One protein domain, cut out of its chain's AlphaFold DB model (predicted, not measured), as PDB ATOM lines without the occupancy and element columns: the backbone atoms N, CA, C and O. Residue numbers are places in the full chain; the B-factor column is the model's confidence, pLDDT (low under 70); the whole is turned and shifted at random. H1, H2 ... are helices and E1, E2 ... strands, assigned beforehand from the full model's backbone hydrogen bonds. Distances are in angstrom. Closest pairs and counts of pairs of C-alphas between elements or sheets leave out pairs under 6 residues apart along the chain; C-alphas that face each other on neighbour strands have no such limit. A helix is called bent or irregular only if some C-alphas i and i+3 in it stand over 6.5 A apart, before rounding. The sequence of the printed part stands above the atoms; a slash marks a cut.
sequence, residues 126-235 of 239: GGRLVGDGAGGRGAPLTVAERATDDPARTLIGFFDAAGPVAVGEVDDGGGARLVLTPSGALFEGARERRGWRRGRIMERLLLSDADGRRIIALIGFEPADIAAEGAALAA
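This is residues 126 to 235 of the 239 residues of an uncharacterized protein of Rhodobacterales bacterium CG_4_9_14_3_um_filter_71_31 (UniProt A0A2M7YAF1). A closed barrel of eight strands, E1 to E8, makes the body, and one short helix, H1, packs on its outside over E1 and E8. The ring is well formed, but its join between E1 and E2 is short, and the long strand E6 bends sharply on its way round. The printed part has 110 residues, with eight named strands followed by one named helix; round the ring run E1 E2 E3 E4 E5 E6 E7 E8 and back to E1, each neighbour pair antiparallel. The class is mostly strand, and the whole is compact, with a radius of gyration of the C-alphas of 12.9 A and a rounded outline spanning 37 by 34 by 27 A.

Start at E1, residues 126 to 130, and go on to E2, residues 141 to 147; they form a hairpin, with N 127 and O 141 at 2.9 A, within hydrogen-bond range. Their pairing is staggered: E1 pairs with E2 over residues 126 to 127. E3, residues 153 to 159, is next, with N 144 and O 157 at 2.9 A. E4, residues 164 to 171, follows, with N 156 and O 168 at 2.8 A. Then comes E5, residues 175 to 180, with N 169 and O 177 at 2.9 A. E6, residues 186 to 197, is beside it, with N 178 and O 187 at 2.8 A; look for its bend of 73 degrees at residue 194. E7, residues 200 to 208, pairs with E6, N 192 and O 204 being 2.8 A apart. E8, residues 214 to 219, pairs with E7 through N 205 and O 217, 2.8 A, and closes the barrel on E1 through N 218 and O 128, 2.8 A. These eight strands are a meander, each the antiparallel neighbour of the one before. H1, residues 223 to 233, is on the barrel and outside it, at a height over the sheet of 10.8 A; it is only just slantwise to the strands, at 30.1 degrees to E8 on the local plane. The closest C-alphas of E8 and H1 are those of Leu 218 and Leu 233, 7.7 A apart. H1 is irregular, with C-alphas 228 and 231 8.5 A apart, and 5 of its 7 O i to N i+4 pairs are within hydrogen-bond range.

Find C-alpha 126 at (-19.890, 35.170, 35.234), where E1 begins. E6, the longest strand, runs 28.0 A from C-alpha 186 at (-3.247, 43.519, 23.882); E7 runs 24.1 A and E4 20.9 A. H1 ends at C-alpha 233, (-7.898, 32.458, 41.646).

The C-alphas farthest apart, those of Asp 149 and Ala 228, are 37.4 A from each other. The printed part has no cut and no long link; E1 to E2 is short, the others tight. The mean pLDDT of the printed part is 86.0, and residues 133 to 137 are under 70.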
ATOM      1  N   GLY A 126     -20.610  34.142  34.502       85.81
ATOM      2  CA  GLY A 126     -19.890  35.170  35.234       85.81
ATOM      3  C   GLY A 126     -18.423  35.198  34.815       85.81
ATOM      4  O   GLY A 126     -17.785  34.154  34.652       85.81
ATOM      5  N   GLY A 127     -17.891  36.402  34.649       89.19
ATOM      6  CA  GLY A 127     -16.466  36.618  34.477       89.19
ATOM      7  C   GLY A 127     -15.962  37.824  35.245       89.19
ATOM      8  O   GLY A 127     -16.740  38.627  35.762       89.19
ATOM      9  N   ARG A 128     -14.640  37.924  35.356       91.94
ATOM     10  CA  ARG A 128     -13.936  39.049  35.984       91.94
ATOM     11  C   ARG A 128     -12.590  39.248  35.305       91.94
ATOM     12  O   ARG A 128     -11.935  38.270  34.958       91.94
ATOM     13  N   LEU A 129     -12.154  40.496  35.185       91.62
ATOM     14  CA  LEU A 129     -10.782  40.837  34.811       91.62
ATOM     15  C   LEU A 129     -10.066  41.352  36.055       91.62
ATOM     16  O   LEU A 129     -10.515  42.319  36.661       91.62
ATOM     17  N   VAL A 130      -8.991  40.684  36.463       90.12
ATOM     18  CA  VAL A 130      -8.266  40.984  37.703       90.12
ATOM     19  C   VAL A 130      -6.820  41.333  37.382       90.12
ATOM     20  O   VAL A 130      -6.206  40.664  36.559       90.12
ATOM     21  N   GLY A 131      -6.257  42.331  38.054       84.38
ATOM     22  CA  GLY A 131      -4.841  42.688  37.946       84.38
ATOM     23  C   GLY A 131      -4.608  44.145  37.564       84.38
ATOM     24  O   GLY A 131      -5.549  44.924  37.385       84.38
ATOM     25  N   ASP A 132      -3.334  44.500  37.450       74.81
ATOM     26  CA  ASP A 132      -2.879  45.883  37.280       74.81
ATOM     27  C   ASP A 132      -3.326  46.462  35.934       74.81
ATOM     28  O   ASP A 132      -3.719  47.624  35.849       74.81
ATOM     29  N   GLY A 133      -3.368  45.624  34.892       65.50
ATOM     30  CA  GLY A 133      -3.881  46.014  33.577       65.50
ATOM     31  C   GLY A 133      -5.404  46.210  33.526       65.50
ATOM     32  O   GLY A 133      -5.900  46.801  32.573       65.50
ATOM     33  N   ALA A 134      -6.140  45.743  34.542       65.25
ATOM     34  CA  ALA A 134      -7.603  45.797  34.627       65.25
ATOM     35  C   ALA A 134      -8.120  46.725  35.748       65.25
ATOM     36  O   ALA A 134      -9.318  46.749  36.027       65.25
ATOM     37  N   GLY A 135      -7.235  47.476  36.416       59.66
ATOM     38  CA  GLY A 135      -7.617  48.420  37.469       59.66
ATOM     39  C   GLY A 135      -8.011  47.783  38.813       59.66
ATOM     40  O   GLY A 135      -8.701  48.427  39.602       59.66
ATOM     41  N   GLY A 136      -7.592  46.542  39.111       64.06
ATOM     42  CA  GLY A 136      -7.730  45.935  40.447       64.06
ATOM     43  C   GLY A 136      -8.506  44.610  40.503       64.06
ATOM     44  O   GLY A 136      -8.283  43.719  39.689       64.06
ATOM     45  N   ARG A 137      -9.384  44.432  41.511       61.25
ATOM     46  CA  ARG A 137     -10.062  43.147  41.842       61.25
ATOM     47  C   ARG A 137     -11.185  42.713  40.880       61.25
ATOM     48  O   ARG A 137     -11.797  41.673  41.119       61.25
ATOM     49  N   GLY A 138     -11.435  43.472  39.814       72.94
ATOM     50  CA  GLY A 138     -12.393  43.139  38.758       72.94
ATOM     51  C   GLY A 138     -13.862  43.201  39.176       72.94
ATOM     52  O   GLY A 138     -14.330  42.412  40.006       72.94
ATOM     53  N   ALA A 139     -14.615  44.111  38.557       81.75
ATOM     54  CA  ALA A 139     -16.073  44.106  38.633       81.75
ATOM     55  C   ALA A 139     -16.652  42.816  38.010       81.75
ATOM     56  O   ALA A 139     -16.001  42.208  37.153       81.75
ATOM     57  N   PRO A 140     -17.849  42.363  38.433       87.69
ATOM     58  CA  PRO A 140     -18.554  41.284  37.750       87.69
ATOM     59  C   PRO A 140     -18.853  41.660  36.295       87.69
ATOM     60  O   PRO A 140     -19.362  42.746  36.028       87.69
ATOM     61  N   LEU A 141     -18.567  40.740  35.381       89.25
ATOM     62  CA  LEU A 141     -18.805  40.861  33.946       89.25
ATOM     63  C   LEU A 141     -19.645  39.682  33.456       89.25
ATOM     64  O   LEU A 141     -19.637  38.600  34.050       89.25
ATOM     65  N   THR A 142     -20.325  39.883  32.335       87.81
ATOM     66  CA  THR A 142     -20.932  38.799  31.559       87.81
ATOM     67  C   THR A 142     -19.946  38.332  30.498       87.81
ATOM     68  O   THR A 142     -19.368  39.156  29.791       87.81
ATOM     69  N   VAL A 143     -19.772  37.018  30.366       88.44
ATOM     70  CA  VAL A 143     -18.928  36.413  29.331       88.44
ATOM     71  C   VAL A 143     -19.786  35.676  28.314       88.44
ATOM     72  O   VAL A 143     -20.605  34.828  28.681       88.44
ATOM     73  N   ALA A 144     -19.553  35.966  27.037       85.00
ATOM     74  CA  ALA A 144     -20.111  35.230  25.911       85.00
ATOM     75  C   ALA A 144     -18.993  34.535  25.126       85.00
ATOM     76  O   ALA A 144     -17.901  35.074  24.975       85.00
ATOM     77  N   GLU A 145     -19.288  33.348  24.597       84.44
ATOM     78  CA  GLU A 145     -18.371  32.615  23.716       84.44
ATOM     79  C   GLU A 145     -19.009  32.444  22.346       84.44
ATOM     80  O   GLU A 145     -20.206  32.160  22.243       84.44
ATOM     81  N   ARG A 146     -18.196  32.548  21.299       81.12
ATOM     82  CA  ARG A 146     -18.611  32.301  19.922       81.12
ATOM     83  C   ARG A 146     -17.581  31.415  19.228       81.12
ATOM     84  O   ARG A 146     -16.382  31.637  19.354       81.12
ATOM     85  N   ALA A 147     -18.052  30.412  18.489       72.50
ATOM     86  CA  ALA A 147     -17.175  29.642  17.609       72.50
ATOM     87  C   ALA A 147     -16.643  30.530  16.474       72.50
ATOM     88  O   ALA A 147     -17.354  31.421  16.002       72.50
ATOM     89  N   THR A 148     -15.416  30.263  16.037       77.69
ATOM     90  CA  THR A 148     -14.876  30.835  14.798       77.69
ATOM     91  C   THR A 148     -15.020  29.850  13.643       77.69
ATOM     92  O   THR A 148     -15.470  28.721  13.848       77.69
ATOM     93  N   ASP A 149     -14.618  30.273  12.446       77.25
ATOM     94  CA  ASP A 149     -14.504  29.378  11.291       77.25
ATOM     95  C   ASP A 149     -13.404  28.320  11.497       77.25
ATOM     96  O   ASP A 149     -13.488  27.225  10.945       77.25
ATOM     97  N   ASP A 150     -12.404  28.613  12.338       79.94
ATOM     98  CA  ASP A 150     -11.459  27.623  12.846       79.94
ATOM     99  C   ASP A 150     -12.066  26.909  14.075       79.94
ATOM    100  O   ASP A 150     -12.246  27.524  15.136       79.94
ATOM    101  N   PRO A 151     -12.379  25.603  13.988       70.88
ATOM    102  CA  PRO A 151     -12.984  24.857  15.089       70.88
ATOM    103  C   PRO A 151     -12.043  24.655  16.287       70.88
ATOM    104  O   PRO A 151     -12.510  24.229  17.349       70.88
ATOM    105  N   ALA A 152     -10.744  24.931  16.134       79.69
ATOM    106  CA  ALA A 152      -9.772  24.915  17.223       79.69
ATOM    107  C   ALA A 152      -9.737  26.236  18.008       79.69
ATOM    108  O   ALA A 152      -9.028  26.316  19.011       79.69
ATOM    109  N   ARG A 153     -10.488  27.260  17.577       82.38
ATOM    110  CA  ARG A 153     -10.508  28.595  18.184       82.38
ATOM    111  C   ARG A 153     -11.899  28.994  18.653       82.38
ATOM    112  O   ARG A 153     -12.925  28.660  18.055       82.38
ATOM    113  N   THR A 154     -11.942  29.740  19.749       86.25
ATOM    114  CA  THR A 154     -13.169  30.297  20.326       86.25
ATOM    115  C   THR A 154     -12.947  31.766  20.661       86.25
ATOM    116  O   THR A 154     -11.987  32.108  21.347       86.25
ATOM    117  N   LEU A 155     -13.858  32.626  20.205       89.19
ATOM    118  CA  LEU A 155     -13.900  34.030  20.600       89.19
ATOM    119  C   LEU A 155     -14.604  34.175  21.941       89.19
ATOM    120  O   LEU A 155     -15.634  33.542  22.183       89.19
ATOM    121  N   ILE A 156     -14.073  35.061  22.773       90.19
ATOM    122  CA  ILE A 156     -14.574  35.370  24.108       90.19
ATOM    123  C   ILE A 156     -14.844  36.869  24.182       90.19
ATOM    124  O   ILE A 156     -13.954  37.678  23.940       90.19
ATOM    125  N   GLY A 157     -16.073  37.250  24.515       90.06
ATOM    126  CA  GLY A 157     -16.452  38.640  24.764       90.06
ATOM    127  C   GLY A 157     -16.779  38.858  26.234       90.06
ATOM    128  O   GLY A 157     -17.529  38.070  26.811       90.06
ATOM    129  N   PHE A 158     -16.250  39.931  26.816       91.19
ATOM    130  CA  PHE A 158     -16.550  40.382  28.173       91.19
ATOM    131  C   PHE A 158     -17.373  41.665  28.120       91.19
ATOM    132  O   PHE A 158     -16.998  42.610  27.423       91.19
ATOM    133  N   PHE A 159     -18.460  41.710  28.888       88.50
ATOM    134  CA  PHE A 159     -19.427  42.804  28.871       88.50
ATOM    135  C   PHE A 159     -19.755  43.275  30.285       88.50
ATOM    136  O   PHE A 159     -19.980  42.455  31.181       88.50
ATOM    137  N   ASP A 160     -19.823  44.590  30.466       88.12
ATOM    138  CA  ASP A 160     -20.465  45.224  31.615       88.12
ATOM    139  C   ASP A 160     -21.836  45.803  31.210       88.12
ATOM    140  O   ASP A 160     -22.372  45.490  30.143       88.12
ATOM    141  N   ALA A 161     -22.443  46.621  32.074       83.50
ATOM    142  CA  ALA A 161     -23.730  47.254  31.785       83.50
ATOM    143  C   ALA A 161     -23.664  48.326  30.677       83.50
ATOM    144  O   ALA A 161     -24.700  48.667  30.108       83.50
ATOM    145  N   ALA A 162     -22.480  48.873  30.388       84.62
ATOM    146  CA  ALA A 162     -22.256  49.904  29.381       84.62
ATOM    147  C   ALA A 162     -21.846  49.321  28.018       84.62
ATOM    148  O   ALA A 162     -22.034  49.982  26.995       84.62
ATOM    149  N   GLY A 163     -21.322  48.092  27.973       83.50
ATOM    150  CA  GLY A 163     -21.024  47.393  26.727       83.50
ATOM    151  C   GLY A 163     -19.804  46.471  26.813       83.50
ATOM    152  O   GLY A 163     -19.473  45.966  27.887       83.50
ATOM    153  N   PRO A 164     -19.146  46.180  25.673       86.69
ATOM    154  CA  PRO A 164     -17.973  45.316  25.654       86.69
ATOM    155  C   PRO A 164     -16.778  46.009  26.317       86.69
ATOM    156  O   PRO A 164     -16.435  47.130  25.943       86.69
ATOM    157  N   VAL A 165     -16.110  45.313  27.239       90.31
ATOM    158  CA  VAL A 165     -14.906  45.791  27.953       90.31
ATOM    159  C   VAL A 165     -13.627  45.081  27.509       90.31
ATOM    160  O   VAL A 165     -12.526  45.623  27.627       90.31
ATOM    161  N   ALA A 166     -13.759  43.862  26.986       91.69
ATOM    162  CA  ALA A 166     -12.656  43.113  26.412       91.69
ATOM    163  C   ALA A 166     -13.163  42.083  25.402       91.69
ATOM    164  O   ALA A 166     -14.259  41.535  25.543       91.69
ATOM    165  N   VAL A 167     -12.338  41.798  24.403       93.06
ATOM    166  CA  VAL A 167     -12.563  40.734  23.423       93.06
ATOM    167  C   VAL A 167     -11.302  39.905  23.299       93.06
ATOM    168  O   VAL A 167     -10.200  40.437  23.332       93.06
ATOM    169  N   GLY A 168     -11.444  38.597  23.187       92.06
ATOM    170  CA  GLY A 168     -10.313  37.691  23.161       92.06
ATOM    171  C   GLY A 168     -10.565  36.460  22.325       92.06
ATOM    172  O   GLY A 168     -11.673  36.208  21.855       92.06
ATOM    173  N   GLU A 169      -9.507  35.688  22.167       93.06
ATOM    174  CA  GLU A 169      -9.505  34.407  21.488       93.06
ATOM    175  C   GLU A 169      -8.744  33.408  22.353       93.06
ATOM    176  O   GLU A 169      -7.709  33.735  22.939       93.06
ATOM    177  N   VAL A 170      -9.267  32.191  22.427       91.94
ATOM    178  CA  VAL A 170      -8.558  31.040  22.981       91.94
ATOM    179  C   VAL A 170      -8.489  29.941  21.943       91.94
ATOM    180  O   VAL A 170      -9.444  29.729  21.192       91.94
ATOM    181  N   ASP A 171      -7.383  29.209  21.949       88.38
ATOM    182  CA  ASP A 171      -7.217  28.011  21.138       88.38
ATOM    183  C   ASP A 171      -7.228  26.726  21.990       88.38
ATOM    184  O   ASP A 171      -7.209  26.735  23.231       88.38
ATOM    185  N   ASP A 172      -7.318  25.589  21.305       80.81
ATOM    186  CA  ASP A 172      -7.259  24.263  21.920       80.81
ATOM    187  C   ASP A 172      -5.862  23.880  22.430       80.81
ATOM    188  O   ASP A 172      -5.764  23.045  23.331       80.81
ATOM    189  N   GLY A 173      -4.805  24.503  21.901       81.69
ATOM    190  CA  GLY A 173      -3.423  24.341  22.359       81.69
ATOM    191  C   GLY A 173      -3.140  25.020  23.703       81.69
ATOM    192  O   GLY A 173      -2.085  24.797  24.292       81.69
ATOM    193  N   GLY A 174      -4.091  25.807  24.214       86.44
ATOM    194  CA  GLY A 174      -3.989  26.505  25.490       86.44
ATOM    195  C   GLY A 174      -3.475  27.938  25.371       86.44
ATOM    196  O   GLY A 174      -3.279  28.580  26.403       86.44
ATOM    197  N   GLY A 175      -3.287  28.452  24.155       93.62
ATOM    198  CA  GLY A 175      -3.001  29.859  23.910       93.62
ATOM    199  C   GLY A 175      -4.226  30.737  24.167       93.62
ATOM    200  O   GLY A 175      -5.374  30.324  23.963       93.62
ATOM    201  N   ALA A 176      -3.982  31.953  24.650       96.25
ATOM    202  CA  ALA A 176      -5.017  32.944  24.901       96.25
ATOM    203  C   ALA A 176      -4.529  34.358  24.567       96.25
ATOM    204  O   ALA A 176      -3.396  34.730  24.881       96.25
ATOM    205  N   ARG A 177      -5.405  35.158  23.955       95.69
ATOM    206  CA  ARG A 177      -5.186  36.580  23.649       95.69
ATOM    207  C   ARG A 177      -6.417  37.381  24.051       95.69
ATOM    208  O   ARG A 177      -7.537  36.908  23.878       95.69
ATOM    209  N   LEU A 178      -6.226  38.587  24.571       95.75
ATOM    210  CA  LEU A 178      -7.299  39.483  24.998       95.75
ATOM    211  C   LEU A 178      -6.930  40.929  24.670       95.75
ATOM    212  O   LEU A 178      -5.841  41.385  24.999       95.75
ATOM    213  N   VAL A 179      -7.855  41.659  24.067       93.88
ATOM    214  CA  VAL A 179      -7.757  43.090  23.794       93.88
ATOM    215  C   VAL A 179      -8.764  43.816  24.673       93.88
ATOM    216  O   VAL A 179      -9.958  43.506  24.640       93.88
ATOM    217  N   LEU A 180      -8.300  44.793  25.450       90.94
ATOM    218  CA  LEU A 180      -9.183  45.678  26.211       90.94
ATOM    219  C   LEU A 180      -9.791  46.722  25.272       90.94
ATOM    220  O   LEU A 180      -9.067  47.462  24.610       90.94
ATOM    221  N   THR A 181     -11.116  46.803  25.210       84.75
ATOM    222  CA  THR A 181     -11.812  47.655  24.230       84.75
ATOM    223  C   THR A 181     -11.657  49.161  24.472       84.75
ATOM    224  O   THR A 181     -11.604  49.878  23.474       84.75
ATOM    225  N   PRO A 182     -11.508  49.689  25.711       77.56
ATOM    226  CA  PRO A 182     -11.327  51.131  25.885       77.56
ATOM    227  C   PRO A 182      -9.924  51.622  25.505       77.56
ATOM    228  O   PRO A 182      -9.767  52.780  25.130       77.56
ATOM    229  N   SER A 183      -8.900  50.772  25.625       84.88
ATOM    230  CA  SER A 183      -7.490  51.159  25.451       84.88
ATOM    231  C   SER A 183      -6.816  50.551  24.223       84.88
ATOM    232  O   SER A 183      -5.749  51.013  23.830       84.88
ATOM    233  N   GLY A 184      -7.387  49.492  23.643       87.44
ATOM    234  CA  GLY A 184      -6.745  48.691  22.601       87.44
ATOM    235  C   GLY A 184      -5.557  47.858  23.098       87.44
ATOM    236  O   GLY A 184      -4.863  47.252  22.285       87.44
ATOM    237  N   ALA A 185      -5.302  47.816  24.411       89.94
ATOM    238  CA  ALA A 185      -4.170  47.088  24.970       89.94
ATOM    239  C   ALA A 185      -4.332  45.575  24.754       89.94
ATOM    240  O   ALA A 185      -5.354  45.000  25.142       89.94
ATOM    241  N   LEU A 186      -3.315  44.953  24.153       94.81
ATOM    242  CA  LEU A 186      -3.247  43.519  23.882       94.81
ATOM    243  C   LEU A 186      -2.496  42.801  25.004       94.81
ATOM    244  O   LEU A 186      -1.371  43.158  25.342       94.81
ATOM    245  N   PHE A 187      -3.116  41.746  25.514       95.94
ATOM    246  CA  PHE A 187      -2.549  40.828  26.483       95.94
ATOM    247  C   PHE A 187      -2.549  39.415  25.906       95.94
ATOM    248  O   PHE A 187      -3.527  38.979  25.295       95.94
ATOM    249  N   GLU A 188      -1.470  38.679  26.134       96.88
ATOM    250  CA  GLU A 188      -1.264  37.332  25.610       96.88
ATOM    251  C   GLU A 188      -0.769  36.402  26.707       96.88
ATOM    252  O   GLU A 188      -0.119  36.822  27.666       96.88
ATOM    253  N   GLY A 189      -1.069  35.118  26.575       95.44
ATOM    254  CA  GLY A 189      -0.547  34.125  27.492       95.44
ATOM    255  C   GLY A 189      -1.278  32.804  27.396       95.44
ATOM    256  O   GLY A 189      -1.561  32.311  26.303       95.44
ATOM    257  N   ALA A 190      -1.540  32.212  28.556       94.62
ATOM    258  CA  ALA A 190      -1.962  30.826  28.658       94.62
ATOM    259  C   ALA A 190      -3.338  30.678  29.300       94.62
ATOM    260  O   ALA A 190      -3.759  31.457  30.159       94.62
ATOM    261  N   ARG A 191      -4.015  29.609  28.910       93.06
ATOM    262  CA  ARG A 191      -5.305  29.178  29.427       93.06
ATOM    263  C   ARG A 191      -5.114  28.062  30.450       93.06
ATOM    264  O   ARG A 191      -4.592  26.996  30.136       93.06
ATOM    265  N   GLU A 192      -5.621  28.268  31.659       91.75
ATOM    266  CA  GLU A 192      -5.687  27.256  32.711       91.75
ATOM    267  C   GLU A 192      -7.137  26.796  32.904       91.75
ATOM    268  O   GLU A 192      -7.963  27.489  33.505       91.75
ATOM    269  N   ARG A 193      -7.453  25.598  32.407       89.94
ATOM    270  CA  ARG A 193      -8.781  24.992  32.556       89.94
ATOM    271  C   ARG A 193      -8.921  24.342  33.939       89.94
ATOM    272  O   ARG A 193      -8.018  23.642  34.400       89.94
ATOM    273  N   ARG A 194     -10.064  24.532  34.603       87.31
ATOM    274  CA  ARG A 194     -10.309  24.062  35.983       87.31
ATOM    275  C   ARG A 194     -11.344  22.949  36.072       87.31
ATOM    276  O   ARG A 194     -11.120  21.982  36.790       87.31
ATOM    277  N   GLY A 195     -12.434  23.060  35.322       84.81
ATOM    278  CA  GLY A 195     -13.495  22.056  35.291       84.81
ATOM    279  C   GLY A 195     -14.609  22.452  34.337       84.81
ATOM    280  O   GLY A 195     -14.544  23.502  33.710       84.81
ATOM    281  N   TRP A 196     -15.637  21.625  34.244       82.50
ATOM    282  CA  TRP A 196     -16.884  21.912  33.555       82.50
ATOM    283  C   TRP A 196     -17.948  22.362  34.555       82.50
ATOM    284  O   TRP A 196     -18.148  21.730  35.591       82.50
ATOM    285  N   ARG A 197     -18.689  23.415  34.221       78.62
ATOM    286  CA  ARG A 197     -19.889  23.837  34.948       78.62
ATOM    287  C   ARG A 197     -20.915  24.354  33.958       78.62
ATOM    288  O   ARG A 197     -20.600  25.189  33.117       78.62
ATOM    289  N   ARG A 198     -22.141  23.822  34.041       73.94
ATOM    290  CA  ARG A 198     -23.252  24.162  33.130       73.94
ATOM    291  C   ARG A 198     -22.783  24.167  31.667       73.94
ATOM    292  O   ARG A 198     -22.950  25.156  30.956       73.94
ATOM    293  N   GLY A 199     -22.107  23.090  31.264       71.50
ATOM    294  CA  GLY A 199     -21.689  22.879  29.881       71.50
ATOM    295  C   GLY A 199     -20.572  23.796  29.368       71.50
ATOM    296  O   GLY A 199     -20.311  23.807  28.167       71.50
ATOM    297  N   ARG A 200     -19.914  24.560  30.248       78.62
ATOM    298  CA  ARG A 200     -18.780  25.435  29.924       78.62
ATOM    299  C   ARG A 200     -17.562  25.089  30.751       78.62
ATOM    300  O   ARG A 200     -17.690  24.586  31.865       78.62
ATOM    301  N   ILE A 201     -16.390  25.376  30.203       84.25
ATOM    302  CA  ILE A 201     -15.136  25.215  30.926       84.25
ATOM    303  C   ILE A 201     -14.975  26.426  31.852       84.25
ATOM    304  O   ILE A 201     -14.970  27.565  31.400       84.25
ATOM    305  N   MET A 202     -14.860  26.171  33.153       88.88
ATOM    306  CA  MET A 202     -14.369  27.141  34.125       88.88
ATOM    307  C   MET A 202     -12.867  27.283  33.936       88.88
ATOM    308  O   MET A 202     -12.141  26.281  33.960       88.88
ATOM    309  N   GLU A 203     -12.385  28.506  33.762       92.12
ATOM    310  CA  GLU A 203     -10.996  28.731  33.383       92.12
ATOM    311  C   GLU A 203     -10.460  30.104  33.736       92.12
ATOM    312  O   GLU A 203     -11.193  31.076  33.915       92.12
ATOM    313  N   ARG A 204      -9.133  30.149  33.816       93.31
ATOM    314  CA  ARG A 204      -8.353  31.357  34.032       93.31
ATOM    315  C   ARG A 204      -7.517  31.604  32.788       93.31
ATOM    316  O   ARG A 204      -6.818  30.700  32.336       93.31
ATOM    317  N   LEU A 205      -7.554  32.815  32.259       95.06
ATOM    318  CA  LEU A 205      -6.589  33.265  31.262       95.06
ATOM    319  C   LEU A 205      -5.511  34.051  31.998       95.06
ATOM    320  O   LEU A 205      -5.822  35.050  32.639       95.06
ATOM    321  N   LEU A 206      -4.271  33.580  31.946       95.06
ATOM    322  CA  LEU A 206      -3.106  34.210  32.556       95.06
ATOM    323  C   LEU A 206      -2.384  34.992  31.464       95.06
ATOM    324  O   LEU A 206      -1.671  34.400  30.655       95.06
ATOM    325  N   LEU A 207      -2.612  36.302  31.412       95.75
ATOM    326  CA  LEU A 207      -2.212  37.142  30.289       95.75
ATOM    327  C   LEU A 207      -1.273  38.273  30.721       95.75
ATOM    328  O   LEU A 207      -1.464  38.889  31.770       95.75
ATOM    329  N   SER A 208      -0.261  38.556  29.908       95.38
ATOM    330  CA  SER A 208       0.651  39.691  30.081       95.38
ATOM    331  C   SER A 208       0.722  40.517  28.801       95.38
ATOM    332  O   SER A 208       0.518  39.979  27.715       95.38
ATOM    333  N   ASP A 209       0.991  41.810  28.918       95.06
ATOM    334  CA  ASP A 209       1.284  42.661  27.763       95.06
ATOM    335  C   ASP A 209       2.797  42.852  27.560       95.06
ATOM    336  O   ASP A 209       3.623  42.298  28.292       95.06
ATOM    337  N   ALA A 210       3.159  43.650  26.553       93.25
ATOM    338  CA  ALA A 210       4.550  43.976  26.237       93.25
ATOM    339  C   ALA A 210       5.266  44.757  27.356       93.25
ATOM    340  O   ALA A 210       6.486  44.658  27.481       93.25
ATOM    341  N   ASP A 211       4.514  45.484  28.185       91.38
ATOM    342  CA  ASP A 211       5.032  46.260  29.318       91.38
ATOM    343  C   ASP A 211       5.169  45.407  30.594       91.38
ATOM    344  O   ASP A 211       5.581  45.896  31.648       91.38
ATOM    345  N   GLY A 212       4.813  44.120  30.527       90.50
ATOM    346  CA  GLY A 212       4.850  43.193  31.654       90.50
ATOM    347  C   GLY A 212       3.693  43.358  32.641       90.50
ATOM    348  O   GLY A 212       3.698  42.704  33.690       90.50
ATOM    349  N   ARG A 213       2.683  44.181  32.327       92.19
ATOM    350  CA  ARG A 213       1.446  44.258  33.111       92.19
ATOM    351  C   ARG A 213       0.692  42.951  32.968       92.19
ATOM    352  O   ARG A 213       0.650  42.347  31.899       92.19
ATOM    353  N   ARG A 214       0.057  42.526  34.057       92.56
ATOM    354  CA  ARG A 214      -0.618  41.230  34.142       92.56
ATOM    355  C   ARG A 214      -2.113  41.397  34.334       92.56
ATOM    356  O   ARG A 214      -2.559  42.240  35.116       92.56
ATOM    357  N   ILE A 215      -2.867  40.546  33.649       93.12
ATOM    358  CA  ILE A 215      -4.303  40.378  33.836       93.12
ATOM    359  C   ILE A 215      -4.613  38.889  33.954       93.12
ATOM    360  O   ILE A 215      -4.092  38.056  33.213       93.12
ATOM    361  N   ILE A 216      -5.500  38.565  34.887       94.25
ATOM    362  CA  ILE A 216      -6.155  37.270  34.984       94.25
ATOM    363  C   ILE A 216      -7.612  37.446  34.567       94.25
ATOM    364  O   ILE A 216      -8.368  38.157  35.234       94.25
ATOM    365  N   ALA A 217      -8.015  36.781  33.488       94.00
ATOM    366  CA  ALA A 217      -9.418  36.697  33.098       94.00
ATOM    367  C   ALA A 217     -10.037  35.451  33.742       94.00
ATOM    368  O   ALA A 217      -9.652  34.329  33.423       94.00
ATOM    369  N   LEU A 218     -10.969  35.641  34.669       92.81
ATOM    370  CA  LEU A 218     -11.743  34.567  35.284       92.81
ATOM    371  C   LEU A 218     -13.016  34.355  34.467       92.81
ATOM    372  O   LEU A 218     -13.760  35.311  34.258       92.81
ATOM    373  N   ILE A 219     -13.273  33.122  34.030       91.12
ATOM    374  CA  ILE A 219     -14.440  32.755  33.221       91.12
ATOM    375  C   ILE A 219     -15.135  31.556  33.869       91.12
ATOM    376  O   ILE A 219     -14.498  30.548  34.175       91.12
ATOM    377  N   GLY A 220     -16.449  31.651  34.075       88.38
ATOM    378  CA  GLY A 220     -17.252  30.534  34.583       88.38
ATOM    379  C   GLY A 220     -17.282  30.387  36.104       88.38
ATOM    380  O   GLY A 220     -17.885  29.434  36.590       88.38
ATOM    381  N   PHE A 221     -16.665  31.307  36.850       85.81
ATOM    382  CA  PHE A 221     -16.668  31.292  38.315       85.81
ATOM    383  C   PHE A 221     -17.884  32.039  38.869       85.81
ATOM    384  O   PHE A 221     -18.106  33.213  38.564       85.81
ATOM    385  N   GLU A 222     -18.648  31.363  39.722       80.62
ATOM    386  CA  GLU A 222     -19.799  31.925  40.422       80.62
ATOM    387  C   GLU A 222     -19.346  32.748  41.642       80.62
ATOM    388  O   GLU A 222     -18.234  32.561  42.152       80.62
ATOM    389  N   PRO A 223     -20.199  33.636  42.187       80.69
ATOM    390  CA  PRO A 223     -19.869  34.410  43.383       80.69
ATOM    391  C   PRO A 223     -19.385  33.561  44.568       80.69
ATOM    392  O   PRO A 223     -18.497  33.994  45.298       80.69
ATOM    393  N   ALA A 224     -19.923  32.348  44.731       81.19
ATOM    394  CA  ALA A 224     -19.502  31.415  45.776       81.19
ATOM    395  C   ALA A 224     -18.062  30.906  45.578       81.19
ATOM    396  O   ALA A 224     -17.310  30.844  46.548       81.19
ATOM    397  N   ASP A 225     -17.651  30.611  44.338       82.81
ATOM    398  CA  ASP A 225     -16.277  30.181  44.039       82.81
ATOM    399  C   ASP A 225     -15.293  31.326  44.314       82.81
ATOM    400  O   ASP A 225     -14.237  31.136  44.912       82.81
ATOM    401  N   ILE A 226     -15.672  32.550  43.931       82.94
ATOM    402  CA  ILE A 226     -14.877  33.754  44.195       82.94
ATOM    403  C   ILE A 226     -14.780  34.033  45.700       82.94
ATOM    404  O   ILE A 226     -13.720  34.433  46.175       82.94
ATOM    405  N   ALA A 227     -15.852  33.819  46.460       82.25
ATOM    406  CA  ALA A 227     -15.833  33.986  47.910       82.25
ATOM    407  C   ALA A 227     -14.934  32.947  48.600       82.25
ATOM    408  O   ALA A 227     -14.216  33.291  49.536       82.25
ATOM    409  N   ALA A 228     -14.950  31.699  48.124       83.50
ATOM    410  CA  ALA A 228     -14.170  30.608  48.699       83.50
ATOM    411  C   ALA A 228     -12.681  30.655  48.311       83.50
ATOM    412  O   ALA A 228     -11.812  30.462  49.159       83.50
ATOM    413  N   GLU A 229     -12.375  30.920  47.038       82.19
ATOM    414  CA  GLU A 229     -11.036  30.742  46.458       82.19
ATOM    415  C   GLU A 229     -10.453  32.025  45.844       82.19
ATOM    416  O   GLU A 229      -9.362  31.993  45.278       82.19
ATOM    417  N   GLY A 230     -11.135  33.170  45.937       78.94
ATOM    418  CA  GLY A 230     -10.829  34.368  45.142       78.94
ATOM    419  C   GLY A 230      -9.373  34.836  45.193       78.94
ATOM    420  O   GLY A 230      -8.818  35.206  44.160       78.94
ATOM    421  N   ALA A 231      -8.721  34.765  46.357       80.56
ATOM    422  CA  ALA A 231      -7.302  35.106  46.481       80.56
ATOM    423  C   ALA A 231      -6.391  34.142  45.699       80.56
ATOM    424  O   ALA A 231      -5.437  34.583  45.067       80.56
ATOM    425  N   ALA A 232      -6.703  32.844  45.697       83.56
ATOM    426  CA  ALA A 232      -5.970  31.840  44.931       83.56
ATOM    427  C   ALA A 232      -6.259  31.951  43.425       83.56
ATOM    428  O   ALA A 232      -5.346  31.843  42.610       83.56
ATOM    429  N   LEU A 233      -7.508  32.239  43.044       83.38
ATOM    430  CA  LEU A 233      -7.898  32.458  41.646       83.38
ATOM    431  C   LEU A 233      -7.247  33.714  41.047       83.38
ATOM    432  O   LEU A 233      -6.930  33.737  39.856       83.38
ATOM    433  N   ALA A 234      -7.003  34.736  41.868       81.75
ATOM    434  CA  ALA A 234      -6.311  35.964  41.486       81.75
ATOM    435  C   ALA A 234      -4.780  35.896  41.656       81.75
ATOM    436  O   ALA A 234      -4.086  36.856  41.324       81.75
ATOM    437  N   ALA A 235      -4.232  34.789  42.165       85.31
ATOM    438  CA  ALA A 235      -2.795  34.646  42.360       85.31
ATOM    439  C   ALA A 235      -2.101  34.217  41.065       85.31
ATOM    440  O   ALA A 235      -2.472  33.218  40.442       85.31
TER     441      ALA A 235